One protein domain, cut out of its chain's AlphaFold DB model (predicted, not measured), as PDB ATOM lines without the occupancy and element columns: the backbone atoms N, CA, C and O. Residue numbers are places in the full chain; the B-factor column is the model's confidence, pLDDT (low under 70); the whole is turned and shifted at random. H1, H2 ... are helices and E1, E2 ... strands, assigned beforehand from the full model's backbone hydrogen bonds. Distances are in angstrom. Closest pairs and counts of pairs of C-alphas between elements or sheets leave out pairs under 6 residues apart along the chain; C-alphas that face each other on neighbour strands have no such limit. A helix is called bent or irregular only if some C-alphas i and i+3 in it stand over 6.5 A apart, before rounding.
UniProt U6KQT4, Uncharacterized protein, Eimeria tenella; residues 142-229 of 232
ATOM      1  N   ARG A 142     224.002 175.051 232.367       93.88
ATOM      2  CA  ARG A 142     223.689 176.385 232.905       93.88
ATOM      3  C   ARG A 142     224.297 176.563 234.296       93.88
ATOM      4  O   ARG A 142     224.602 175.585 234.968       93.88
ATOM      5  N   CYS A 143     224.443 177.815 234.728       96.12
ATOM      6  CA  CYS A 143     224.987 178.157 236.041       96.12
ATOM      7  C   CYS A 143     224.007 179.047 236.812       96.12
ATOM      8  O   CYS A 143     223.442 179.980 236.239       96.12
ATOM      9  N   LEU A 144     223.844 178.782 238.108       96.94
ATOM     10  CA  LEU A 144     223.168 179.645 239.077       96.94
ATOM     11  C   LEU A 144     224.158 180.048 240.166       96.94
ATOM     12  O   LEU A 144     225.003 179.252 240.567       96.94
ATOM     13  N   LEU A 145     224.036 181.277 240.658       97.19
ATOM     14  CA  LEU A 145     224.777 181.739 241.828       97.19
ATOM     15  C   LEU A 145     223.861 181.689 243.044       97.19
ATOM     16  O   LEU A 145     222.761 182.240 243.013       97.19
ATOM     17  N   LEU A 146     224.341 181.070 244.115       97.12
ATOM     18  CA  LEU A 146     223.729 181.168 245.432       97.12
ATOM     19  C   LEU A 146     224.549 182.156 246.260       97.12
ATOM     20  O   LEU A 146     225.768 182.011 246.367       97.12
ATOM     21  N   ALA A 147     223.897 183.171 246.821       97.81
ATOM     22  CA  ALA A 147     224.553 184.245 247.557       97.81
ATOM     23  C   ALA A 147     223.804 184.571 248.852       97.81
ATOM     24  O   ALA A 147     222.571 184.562 248.884       97.81
ATOM     25  N   ARG A 148     224.548 184.939 249.899       98.12
ATOM     26  CA  ARG A 148     223.989 185.625 251.068       98.12
ATOM     27  C   ARG A 148     223.862 187.108 250.758       98.12
ATOM     28  O   ARG A 148     224.828 187.725 250.315       98.12
ATOM     29  N   VAL A 149     222.687 187.678 251.015       98.06
ATOM     30  CA  VAL A 149     222.400 189.084 250.709       98.06
ATOM     31  C   VAL A 149     221.907 189.824 251.953       98.06
ATOM     32  O   VAL A 149     220.927 189.431 252.582       98.06
ATOM     33  N   CYS A 150     222.581 190.917 252.304       98.12
ATOM     34  CA  CYS A 150     222.221 191.825 253.388       98.12
ATOM     35  C   CYS A 150     221.161 192.828 252.909       98.12
ATOM     36  O   CYS A 150     221.491 193.917 252.439       98.12
ATOM     37  N   LEU A 151     219.884 192.460 253.030       97.44
ATOM     38  CA  LEU A 151     218.769 193.265 252.511       97.44
ATOM     39  C   LEU A 151     218.460 194.530 253.326       97.44
ATOM     40  O   LEU A 151     217.925 195.482 252.765       97.44
ATOM     41  N   GLY A 152     218.796 194.558 254.620       96.19
ATOM     42  CA  GLY A 152     218.528 195.707 255.492       96.19
ATOM     43  C   GLY A 152     217.046 196.098 255.523       96.19
ATOM     44  O   GLY A 152     216.169 195.233 255.593       96.19
ATOM     45  N   GLU A 153     216.761 197.399 255.479       95.12
ATOM     46  CA  GLU A 153     215.394 197.905 255.341       95.12
ATOM     47  C   GLU A 153     214.949 197.907 253.876       95.12
ATOM     48  O   GLU A 153     215.583 198.512 253.012       95.12
ATOM     49  N   VAL A 154     213.815 197.267 253.602       96.94
ATOM     50  CA  VAL A 154     213.367 196.983 252.236       96.94
ATOM     51  C   VAL A 154     212.216 197.902 251.834       96.94
ATOM     52  O   VAL A 154     211.182 197.938 252.508       96.94
ATOM     53  N   TYR A 155     212.359 198.600 250.709       97.44
ATOM     54  CA  TYR A 155     211.248 199.282 250.048       97.44
ATOM     55  C   TYR A 155     210.437 198.285 249.214       97.44
ATOM     56  O   TYR A 155     211.003 197.557 248.400       97.44
ATOM     57  N   LYS A 156     209.111 198.266 249.377       97.44
ATOM     58  CA  LYS A 156     208.220 197.393 248.598       97.44
ATOM     59  C   LYS A 156     207.697 198.125 247.366       97.44
ATOM     60  O   LYS A 156     206.885 199.040 247.486       97.44
ATOM     61  N   ALA A 157     208.149 197.713 246.189       97.50
ATOM     62  CA  ALA A 157     207.714 198.278 244.923       97.50
ATOM     63  C   ALA A 157     206.511 197.501 244.368       97.50
ATOM     64  O   ALA A 157     206.617 196.319 244.042       97.50
ATOM     65  N   VAL A 158     205.376 198.190 244.231       97.50
ATOM     66  CA  VAL A 158     204.158 197.676 243.572       97.50
ATOM     67  C   VAL A 158     204.037 198.129 242.113       97.50
ATOM     68  O   VAL A 158     203.148 197.695 241.393       97.50
ATOM     69  N   SER A 159     204.945 198.990 241.653       97.44
ATOM     70  CA  SER A 159     204.990 199.515 240.289       97.44
ATOM     71  C   SER A 159     206.392 199.357 239.690       97.44
ATOM     72  O   SER A 159     207.367 199.276 240.444       97.44
ATOM     73  N   PRO A 160     206.537 199.350 238.352       96.25
ATOM     74  CA  PRO A 160     207.846 199.304 237.712       96.25
ATOM     75  C   PRO A 160     208.665 200.548 238.073       96.25
ATOM     76  O   PRO A 160     208.124 201.651 238.151       96.25
ATOM     77  N   MET A 161     209.973 200.379 238.264       95.81
ATOM     78  CA  MET A 161     210.895 201.474 238.589       95.81
ATOM     79  C   MET A 161     212.076 201.515 237.598       95.81
ATOM     80  O   MET A 161     213.209 201.231 237.988       95.81
ATOM     81  N   PRO A 162     211.839 201.832 236.307       94.25
ATOM     82  CA  PRO A 162     212.857 201.729 235.252       94.25
ATOM     83  C   PRO A 162     214.081 202.631 235.484       94.25
ATOM     84  O   PRO A 162     215.189 202.283 235.082       94.25
ATOM     85  N   ASP A 163     213.896 203.753 236.181       93.81
ATOM     86  CA  ASP A 163     214.945 204.744 236.439       93.81
ATOM     87  C   ASP A 163     215.588 204.617 237.831       93.81
ATOM     88  O   ASP A 163     216.372 205.479 238.244       93.81
ATOM     89  N   ALA A 164     215.284 203.548 238.578       92.25
ATOM     90  CA  ALA A 164     215.820 203.351 239.921       92.25
ATOM     91  C   ALA A 164     217.339 203.123 239.898       92.25
ATOM     92  O   ALA A 164     217.835 202.060 239.530       92.25
ATOM     93  N   ARG A 165     218.091 204.131 240.345       94.81
ATOM     94  CA  ARG A 165     219.546 204.037 240.576       94.81
ATOM     95  C   ARG A 165     219.930 203.958 242.047       94.81
ATOM     96  O   ARG A 165     221.080 203.669 242.355       94.81
ATOM     97  N   MET A 166     218.980 204.246 242.925       95.25
ATOM     98  CA  MET A 166     219.106 204.186 244.374       95.25
ATOM     99  C   MET A 166     217.773 203.702 244.958       95.25
ATOM    100  O   MET A 166     216.736 203.877 244.304       95.25
ATOM    101  N   PRO A 167     217.773 203.130 246.174       95.19
ATOM    102  CA  PRO A 167     216.542 202.879 246.907       95.19
ATOM    103  C   PRO A 167     215.767 204.188 247.131       95.19
ATOM    104  O   PRO A 167     216.393 205.242 247.288       95.19
ATOM    105  N   PRO A 168     214.427 204.150 247.193       95.69
ATOM    106  CA  PRO A 168     213.632 205.314 247.567       95.69
ATOM    107  C   PRO A 168     214.003 205.879 248.940       95.69
ATOM    108  O   PRO A 168     214.491 205.167 249.825       95.69
ATOM    109  N   ASN A 169     213.718 207.166 249.129       95.19
ATOM    110  CA  ASN A 169     213.824 207.797 250.437       95.19
ATOM    111  C   ASN A 169     212.656 207.371 251.333       95.19
ATOM    112  O   ASN A 169     211.543 207.134 250.859       95.19
ATOM    113  N   LYS A 170     212.900 207.291 252.640       94.00
ATOM    114  CA  LYS A 170     211.842 207.040 253.622       94.00
ATOM    115  C   LYS A 170     210.989 208.299 253.783       94.00
ATOM    116  O   LYS A 170     211.556 209.388 253.850       94.00
ATOM    117  N   PRO A 171     209.653 208.176 253.883       88.56
ATOM    118  CA  PRO A 171     208.766 209.334 253.829       88.56
ATOM    119  C   PRO A 171     208.976 210.332 254.975       88.56
ATOM    120  O   PRO A 171     208.861 211.525 254.740       88.56
ATOM    121  N   THR A 172     209.342 209.898 256.181       73.94
ATOM    122  CA  THR A 172     209.493 210.795 257.343       73.94
ATOM    123  C   THR A 172     210.159 210.046 258.494       73.94
ATOM    124  O   THR A 172     209.473 209.480 259.346       73.94
ATOM    125  N   THR A 173     211.486 209.999 258.554       61.38
ATOM    126  CA  THR A 173     212.151 209.443 259.740       61.38
ATOM    127  C   THR A 173     213.142 210.435 260.315       61.38
ATOM    128  O   THR A 173     214.074 210.831 259.631       61.38
ATOM    129  N   THR A 174     212.996 210.729 261.608       75.00
ATOM    130  CA  THR A 174     213.984 211.383 262.493       75.00
ATOM    131  C   THR A 174     215.314 210.613 262.577       75.00
ATOM    132  O   THR A 174     216.261 211.043 263.226       75.00
ATOM    133  N   SER A 175     215.383 209.440 261.943       69.50
ATOM    134  CA  SER A 175     216.592 208.652 261.752       69.50
ATOM    135  C   SER A 175     217.546 209.354 260.788       69.50
ATOM    136  O   SER A 175     217.140 209.843 259.738       69.50
ATOM    137  N   ALA A 176     218.840 209.315 261.104       76.88
ATOM    138  CA  ALA A 176     219.904 209.849 260.256       76.88
ATOM    139  C   ALA A 176     219.967 209.206 258.852       76.88
ATOM    140  O   ALA A 176     220.642 209.730 257.966       76.88
ATOM    141  N   LYS A 177     219.287 208.070 258.629       76.69
ATOM    142  CA  LYS A 177     219.291 207.363 257.347       76.69
ATOM    143  C   LYS A 177     218.052 207.691 256.517       76.69
ATOM    144  O   LYS A 177     216.949 207.243 256.823       76.69
ATOM    145  N   LEU A 178     218.276 208.424 255.428       88.56
ATOM    146  CA  LEU A 178     217.226 208.971 254.564       88.56
ATOM    147  C   LEU A 178     216.637 207.972 253.555       88.56
ATOM    148  O   LEU A 178     215.559 208.231 253.034       88.56
ATOM    149  N   ALA A 179     217.297 206.839 253.291       94.31
ATOM    150  CA  ALA A 179     216.890 205.874 252.268       94.31
ATOM    151  C   ALA A 179     216.784 204.440 252.799       94.31
ATOM    152  O   ALA A 179     217.398 204.086 253.812       94.31
ATOM    153  N   TYR A 180     215.992 203.623 252.104       96.00
ATOM    154  CA  TYR A 180     215.985 202.167 252.277       96.00
ATOM    155  C   TYR A 180     217.333 201.552 251.844       96.00
ATOM    156  O   TYR A 180     218.151 202.214 251.213       96.00
ATOM    157  N   ASP A 181     217.579 200.292 252.199       96.19
ATOM    158  CA  ASP A 181     218.792 199.534 251.844       96.19
ATOM    159  C   ASP A 181     218.648 198.737 250.547       96.19
ATOM    160  O   ASP A 181     219.621 198.503 249.829       96.19
ATOM    161  N   SER A 182     217.433 198.275 250.270       97.56
ATOM    162  CA  SER A 182     217.119 197.441 249.116       97.56
ATOM    163  C   SER A 182     215.680 197.661 248.659       97.56
ATOM    164  O   SER A 182     214.872 198.297 249.345       97.56
ATOM    165  N   VAL A 183     215.365 197.149 247.473       97.88
ATOM    166  CA  VAL A 183     214.014 197.161 246.905       97.88
ATOM    167  C   VAL A 183     213.559 195.721 246.698       97.88
ATOM    168  O   VAL A 183     214.311 194.909 246.171       97.88
ATOM    169  N   MET A 184     212.327 195.415 247.088       97.75
ATOM    170  CA  MET A 184     211.640 194.165 246.766       97.75
ATOM    171  C   MET A 184     210.510 194.466 245.789       97.75
ATOM    172  O   MET A 184     209.661 195.313 246.077       97.75
ATOM    173  N   ALA A 185     210.496 193.779 244.651       97.69
ATOM    174  CA  ALA A 185     209.384 193.824 243.715       97.69
ATOM    175  C   ALA A 185     208.286 192.868 244.196       97.69
ATOM    176  O   ALA A 185     208.530 191.677 244.408       97.69
ATOM    177  N   GLU A 186     207.084 193.398 244.407       97.69
ATOM    178  CA  GLU A 186     205.951 192.602 244.875       97.69
ATOM    179  C   GLU A 186     205.355 191.777 243.717       97.69
ATOM    180  O   GLU A 186     205.318 192.216 242.563       97.69
ATOM    181  N   CYS A 187     204.866 190.574 244.022       97.44
ATOM    182  CA  CYS A 187     204.234 189.712 243.026       97.44
ATOM    183  C   CYS A 187     202.888 190.277 242.544       97.44
ATOM    184  O   CYS A 187     202.159 190.915 243.310       97.44
ATOM    185  N   ARG A 188     202.479 189.926 241.319       97.31
ATOM    186  CA  ARG A 188     201.152 190.255 240.756       97.31
ATOM    187  C   ARG A 188     199.985 189.798 241.629       97.31
ATOM    188  O   ARG A 188     199.008 190.523 241.772       97.31
ATOM    189  N   THR A 189     200.111 188.648 242.292       97.31
ATOM    190  CA  THR A 189     199.103 188.131 243.241       97.31
ATOM    191  C   THR A 189     198.898 189.020 244.471       97.31
ATOM    192  O   THR A 189     197.918 188.852 245.192       97.31
ATOM    193  N   ARG A 190     199.804 189.972 244.715       96.62
ATOM    194  CA  ARG A 190     199.766 190.948 245.811       96.62
ATOM    195  C   ARG A 190     199.757 192.396 245.302       96.62
ATOM    196  O   ARG A 190     200.110 193.311 246.038       96.62
ATOM    197  N   GLY A 191     199.357 192.600 244.046       96.75
ATOM    198  CA  GLY A 191     199.216 193.926 243.438       96.75
ATOM    199  C   GLY A 191     200.508 194.533 242.888       96.75
ATOM    200  O   GLY A 191     200.514 195.716 242.563       96.75
ATOM    201  N   GLY A 192     201.594 193.763 242.790       96.69
ATOM    202  CA  GLY A 192     202.807 194.199 242.104       96.69
ATOM    203  C   GLY A 192     202.835 193.830 240.617       96.69
ATOM    204  O   GLY A 192     201.808 193.528 240.012       96.69
ATOM    205  N   VAL A 193     204.025 193.859 240.011       94.00
ATOM    206  CA  VAL A 193     204.187 193.761 238.544       94.00
ATOM    207  C   VAL A 193     204.965 192.542 238.053       94.00
ATOM    208  O   VAL A 193     204.929 192.251 236.856       94.00
ATOM    209  N   VAL A 194     205.616 191.813 238.960       95.69
ATOM    210  CA  VAL A 194     206.442 190.634 238.655       95.69
ATOM    211  C   VAL A 194     205.711 189.332 238.993       95.69
ATOM    212  O   VAL A 194     204.823 189.306 239.847       95.69
ATOM    213  N   ASP A 195     206.058 188.239 238.316       95.94
ATOM    214  CA  ASP A 195     205.426 186.930 238.551       95.94
ATOM    215  C   ASP A 195     205.984 186.223 239.805       95.94
ATOM    216  O   ASP A 195     205.303 185.400 240.414       95.94
ATOM    217  N   GLY A 196     207.199 186.582 240.234       94.25
ATOM    218  CA  GLY A 196     207.859 186.071 241.437       94.25
ATOM    219  C   GLY A 196     208.513 187.188 242.247       94.25
ATOM    220  O   GLY A 196     208.628 188.312 241.776       94.25
ATOM    221  N   VAL A 197     208.936 186.883 243.477       94.50
ATOM    222  CA  VAL A 197     209.612 187.869 244.331       94.50
ATOM    223  C   VAL A 197     211.013 188.127 243.790       94.50
ATOM    224  O   VAL A 197     211.814 187.200 243.664       94.50
ATOM    225  N   GLU A 198     211.324 189.393 243.536       96.75
ATOM    226  CA  GLU A 198     212.648 189.834 243.096       96.75
ATOM    227  C   GLU A 198     213.196 190.890 244.060       96.75
ATOM    228  O   GLU A 198     212.446 191.706 244.600       96.75
ATOM    229  N   PHE A 199     214.514 190.887 244.275       97.44
ATOM    230  CA  PHE A 199     215.203 191.858 245.125       97.44
ATOM    231  C   PHE A 199     216.270 192.604 244.331       97.44
ATOM    232  O   PHE A 199     217.000 192.013 243.536       97.44
ATOM    233  N   VAL A 200     216.406 193.897 244.611       97.06
ATOM    234  CA  VAL A 200     217.457 194.757 244.071       97.06
ATOM    235  C   VAL A 200     218.266 195.326 245.228       97.06
ATOM    236  O   VAL A 200     217.732 196.005 246.107       97.06
ATOM    237  N   VAL A 201     219.570 195.059 245.204       97.38
ATOM    238  CA  VAL A 201     220.571 195.693 246.069       97.38
ATOM    239  C   VAL A 201     221.433 196.634 245.240       97.38
ATOM    240  O   VAL A 201     221.691 196.377 244.062       97.38
ATOM    241  N   PHE A 202     221.866 197.735 245.847       96.12
ATOM    242  CA  PHE A 202     222.572 198.804 245.135       96.12
ATOM    243  C   PHE A 202     224.063 198.833 245.473       96.12
ATOM    244  O   PHE A 202     224.867 199.301 244.664       96.12
ATOM    245  N   GLU A 203     224.459 198.279 246.621       95.75
ATOM    246  CA  GLU A 203     225.858 198.174 247.015       95.75
ATOM    247  C   GLU A 203     226.388 196.754 246.813       95.75
ATOM    248  O   GLU A 203     225.807 195.769 247.267       95.75
ATOM    249  N   ARG A 204     227.562 196.630 246.180       95.12
ATOM    250  CA  ARG A 204     228.196 195.321 245.932       95.12
ATOM    251  C   ARG A 204     228.507 194.565 247.223       95.12
ATOM    252  O   ARG A 204     228.404 193.347 247.251       95.12
ATOM    253  N   ALA A 205     228.859 195.288 248.285       96.50
ATOM    254  CA  ALA A 205     229.172 194.705 249.585       96.50
ATOM    255  C   ALA A 205     227.952 194.063 250.275       96.50
ATOM    256  O   ALA A 205     228.129 193.325 251.241       96.50
ATOM    257  N   GLN A 206     226.726 194.305 249.785       97.31
ATOM    258  CA  GLN A 206     225.520 193.663 250.311       97.31
ATOM    259  C   GLN A 206     225.371 192.209 249.855       97.31
ATOM    260  O   GLN A 206     224.557 191.508 250.442       97.31
ATOM    261  N   ALA A 207     226.109 191.740 248.844       97.56
ATOM    262  CA  ALA A 207     225.985 190.377 248.334       97.56
ATOM    263  C   ALA A 207     227.315 189.622 248.429       97.56
ATOM    264  O   ALA A 207     228.331 190.054 247.886       97.56
ATOM    265  N   LEU A 208     227.285 188.463 249.082       97.38
ATOM    266  CA  LEU A 208     228.400 187.527 249.170       97.38
ATOM    267  C   LEU A 208     228.017 186.222 248.455       97.38
ATOM    268  O   LEU A 208     227.252 185.435 249.020       97.38
ATOM    269  N   PRO A 209     228.510 185.984 247.226       97.50
ATOM    270  CA  PRO A 209     228.359 184.696 246.559       97.50
ATOM    271  C   PRO A 209     228.984 183.583 247.401       97.50
ATOM    272  O   PRO A 209     230.111 183.721 247.871       97.50
ATOM    273  N   GLU A 210     228.253 182.489 247.582       97.69
ATOM    274  CA  GLU A 210     228.707 181.333 248.358       97.69
ATOM    275  C   GLU A 210     228.966 180.122 247.476       97.69
ATOM    276  O   GLU A 210     229.963 179.427 247.655       97.69
ATOM    277  N   PHE A 211     228.083 179.883 246.505       98.06
ATOM    278  CA  PHE A 211     228.151 178.699 245.658       98.06
ATOM    279  C   PHE A 211     227.820 179.028 244.205       98.06
ATOM    280  O   PHE A 211     227.013 179.916 243.910       98.06
ATOM    281  N   ILE A 212     228.420 178.255 243.301       98.00
ATOM    282  CA  ILE A 212     228.055 178.191 241.887       98.00
ATOM    283  C   ILE A 212     227.439 176.817 241.651       98.00
ATOM    284  O   ILE A 212     228.088 175.797 241.869       98.00
ATOM    285  N   ILE A 213     226.185 176.794 241.221       97.75
ATOM    286  CA  ILE A 213     225.447 175.571 240.929       97.75
ATOM    287  C   ILE A 213     225.411 175.413 239.415       97.75
ATOM    288  O   ILE A 213     224.731 176.169 238.720       97.75
ATOM    289  N   THR A 214     226.142 174.427 238.908       97.38
ATOM    290  CA  THR A 214     226.090 174.048 237.496       97.38
ATOM    291  C   THR A 214     225.035 172.963 237.313       97.38
ATOM    292  O   THR A 214     225.058 171.954 238.014       97.38
ATOM    293  N   TYR A 215     224.107 173.157 236.383       96.56
ATOM    294  CA  TYR A 215     222.991 172.241 236.150       96.56
ATOM    295  C   TYR A 215     222.647 172.155 234.662       96.56
ATOM    296  O   TYR A 215     222.965 173.051 233.886       96.56
ATOM    297  N   SER A 216     221.965 171.095 234.250       95.75
ATOM    298  CA  SER A 216     221.375 170.975 232.917       95.75
ATOM    299  C   SER A 216     219.908 170.586 233.049       95.75
ATOM    300  O   SER A 216     219.485 170.009 234.050       95.75
ATOM    301  N   HIS A 217     219.102 170.957 232.057       94.44
ATOM    302  CA  HIS A 217     217.735 170.448 231.984       94.44
ATOM    303  C   HIS A 217     217.757 169.025 231.428       94.44
ATOM    304  O   HIS A 217     218.639 168.680 230.639       94.44
ATOM    305  N   ALA A 218     216.762 168.222 231.807       92.56
ATOM    306  CA  ALA A 218     216.562 166.914 231.203       92.56
ATOM    307  C   ALA A 218     216.401 167.042 229.671       92.56
ATOM    308  O   ALA A 218     215.828 168.037 229.213       92.56
ATOM    309  N   PRO A 219     216.837 166.044 228.879       89.38
ATOM    310  CA  PRO A 219     216.763 166.102 227.414       89.38
ATOM    311  C   PRO A 219     215.352 166.354 226.864       89.38
ATOM    312  O   PRO A 219     215.193 166.952 225.810       89.38
ATOM    313  N   HIS A 220     214.321 165.934 227.600       90.69
ATOM    314  CA  HIS A 220     212.909 166.075 227.236       90.69
ATOM    315  C   HIS A 220     212.219 167.272 227.921       90.69
ATOM    316  O   HIS A 220     210.994 167.321 228.007       90.69
ATOM    317  N   CYS A 221     212.976 168.232 228.463       93.31
ATOM    318  CA  CYS A 221     212.404 169.398 229.130       93.31
ATOM    319  C   CYS A 221     211.771 170.370 228.119       93.31
ATOM    320  O   CYS A 221     212.458 170.905 227.253       93.31
ATOM    321  N   GLN A 222     210.482 170.658 228.296       94.25
ATOM    322  CA  GLN A 222     209.686 171.548 227.439       94.25
ATOM    323  C   GLN A 222     209.463 172.933 228.072       94.25
ATOM    324  O   GLN A 222     208.429 173.572 227.895       94.25
ATOM    325  N   CYS A 223     210.402 173.410 228.895       93.44
ATOM    326  CA  CYS A 223     210.270 174.743 229.482       93.44
ATOM    327  C   CYS A 223     210.587 175.837 228.450       93.44
ATOM    328  O   CYS A 223     211.321 175.613 227.483       93.44
ATOM    329  N   ALA A 224     210.088 177.054 228.683       90.56
ATOM    330  CA  ALA A 224     210.283 178.184 227.770       90.56
ATOM    331  C   ALA A 224     211.767 178.461 227.448       90.56
ATOM    332  O   ALA A 224     212.100 178.833 226.327       90.56
ATOM    333  N   GLU A 225     212.677 178.238 228.403       90.00
ATOM    334  CA  GLU A 225     214.120 178.420 228.193       90.00
ATOM    335  C   GLU A 225     214.768 177.326 227.330       90.00
ATOM    336  O   GLU A 225     215.755 177.597 226.641       90.00
ATOM    337  N   CYS A 226     214.229 176.103 227.335       90.25
ATOM    338  CA  CYS A 226     214.639 175.062 226.390       90.25
ATOM    339  C   CYS A 226     214.131 175.370 224.980       90.25
ATOM    340  O   CYS A 226     214.894 175.242 224.030       90.25
ATOM    341  N   HIS A 227     212.895 175.861 224.848       89.62
ATOM    342  CA  HIS A 227     212.312 176.221 223.550       89.62
ATOM    343  C   HIS A 227     212.981 177.423 222.872       89.62
ATOM    344  O   HIS A 227     212.923 177.550 221.654       89.62
ATOM    345  N   ARG A 228     213.622 178.310 223.640       89.38
ATOM    346  CA  ARG A 228     214.369 179.457 223.097       89.38
ATOM    347  C   ARG A 228     215.713 179.085 222.475       89.38
ATOM    348  O   ARG A 228     216.339 179.953 221.870       89.38
ATOM    349  N   GLN A 229     216.201 177.860 222.665       80.38
ATOM    350  CA  GLN A 229     217.484 177.465 222.091       80.38
ATOM    351  C   GLN A 229     217.312 177.253 220.581       80.38
ATOM    352  O   GLN A 229     216.398 176.532 220.182       80.38
TER     353      GLN A 229
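What this domain is: This is residues 142 to 229 of the 232 residues of an uncharacterized protein of Eimeria tenella (UniProt U6KQT4). Little regular structure is here: a small sheet, E2 E3 E4, with long loops, and a bent two-stranded ribbon, E1 with E5, reaching away as an arm towards a tail with the short helix H1. Of the 88 printed residues only 34 are in named elements, five strands and one helix in the order E1 E2 E3 E4 E5 H1; strands hold 30 of these 34, and the class is mostly strand. The three-stranded sheet is mixed; the whole is loose, radius of gyration of the C-alphas 17.0 A, spanning 57 by 31 by 21 A.

How they stand to each other: Start at E1, residues 142 to 149, antiparallel to E5, residues 207 to 216; N 144 and O 213 are 2.8 A apart, within hydrogen-bond range. E5 bends by 62 degrees at residue 210. E2, residues 154 to 157, is parallel to E3, residues 182 to 185, with N 155 and O 182 at 2.9 A. E3 and E4, residues 198 to 201, form a hairpin, with N 185 and O 198 at 2.8 A. H1, residues 224 to 227, is not on this sheet; it is too short for an O i to N i+4 pair.

Where its parts are: Find C-alpha 142 at (223.689, 176.385, 232.905), where E1 begins its 21.9 A. E5, 25.2 A long, ends at C-alpha 216, (221.375, 170.975, 232.917).

The domain as a whole: The printed part has no cut. The links E2 to E3 and E3 to E4 are long. Residues 173 and 175 have pLDDT under 70.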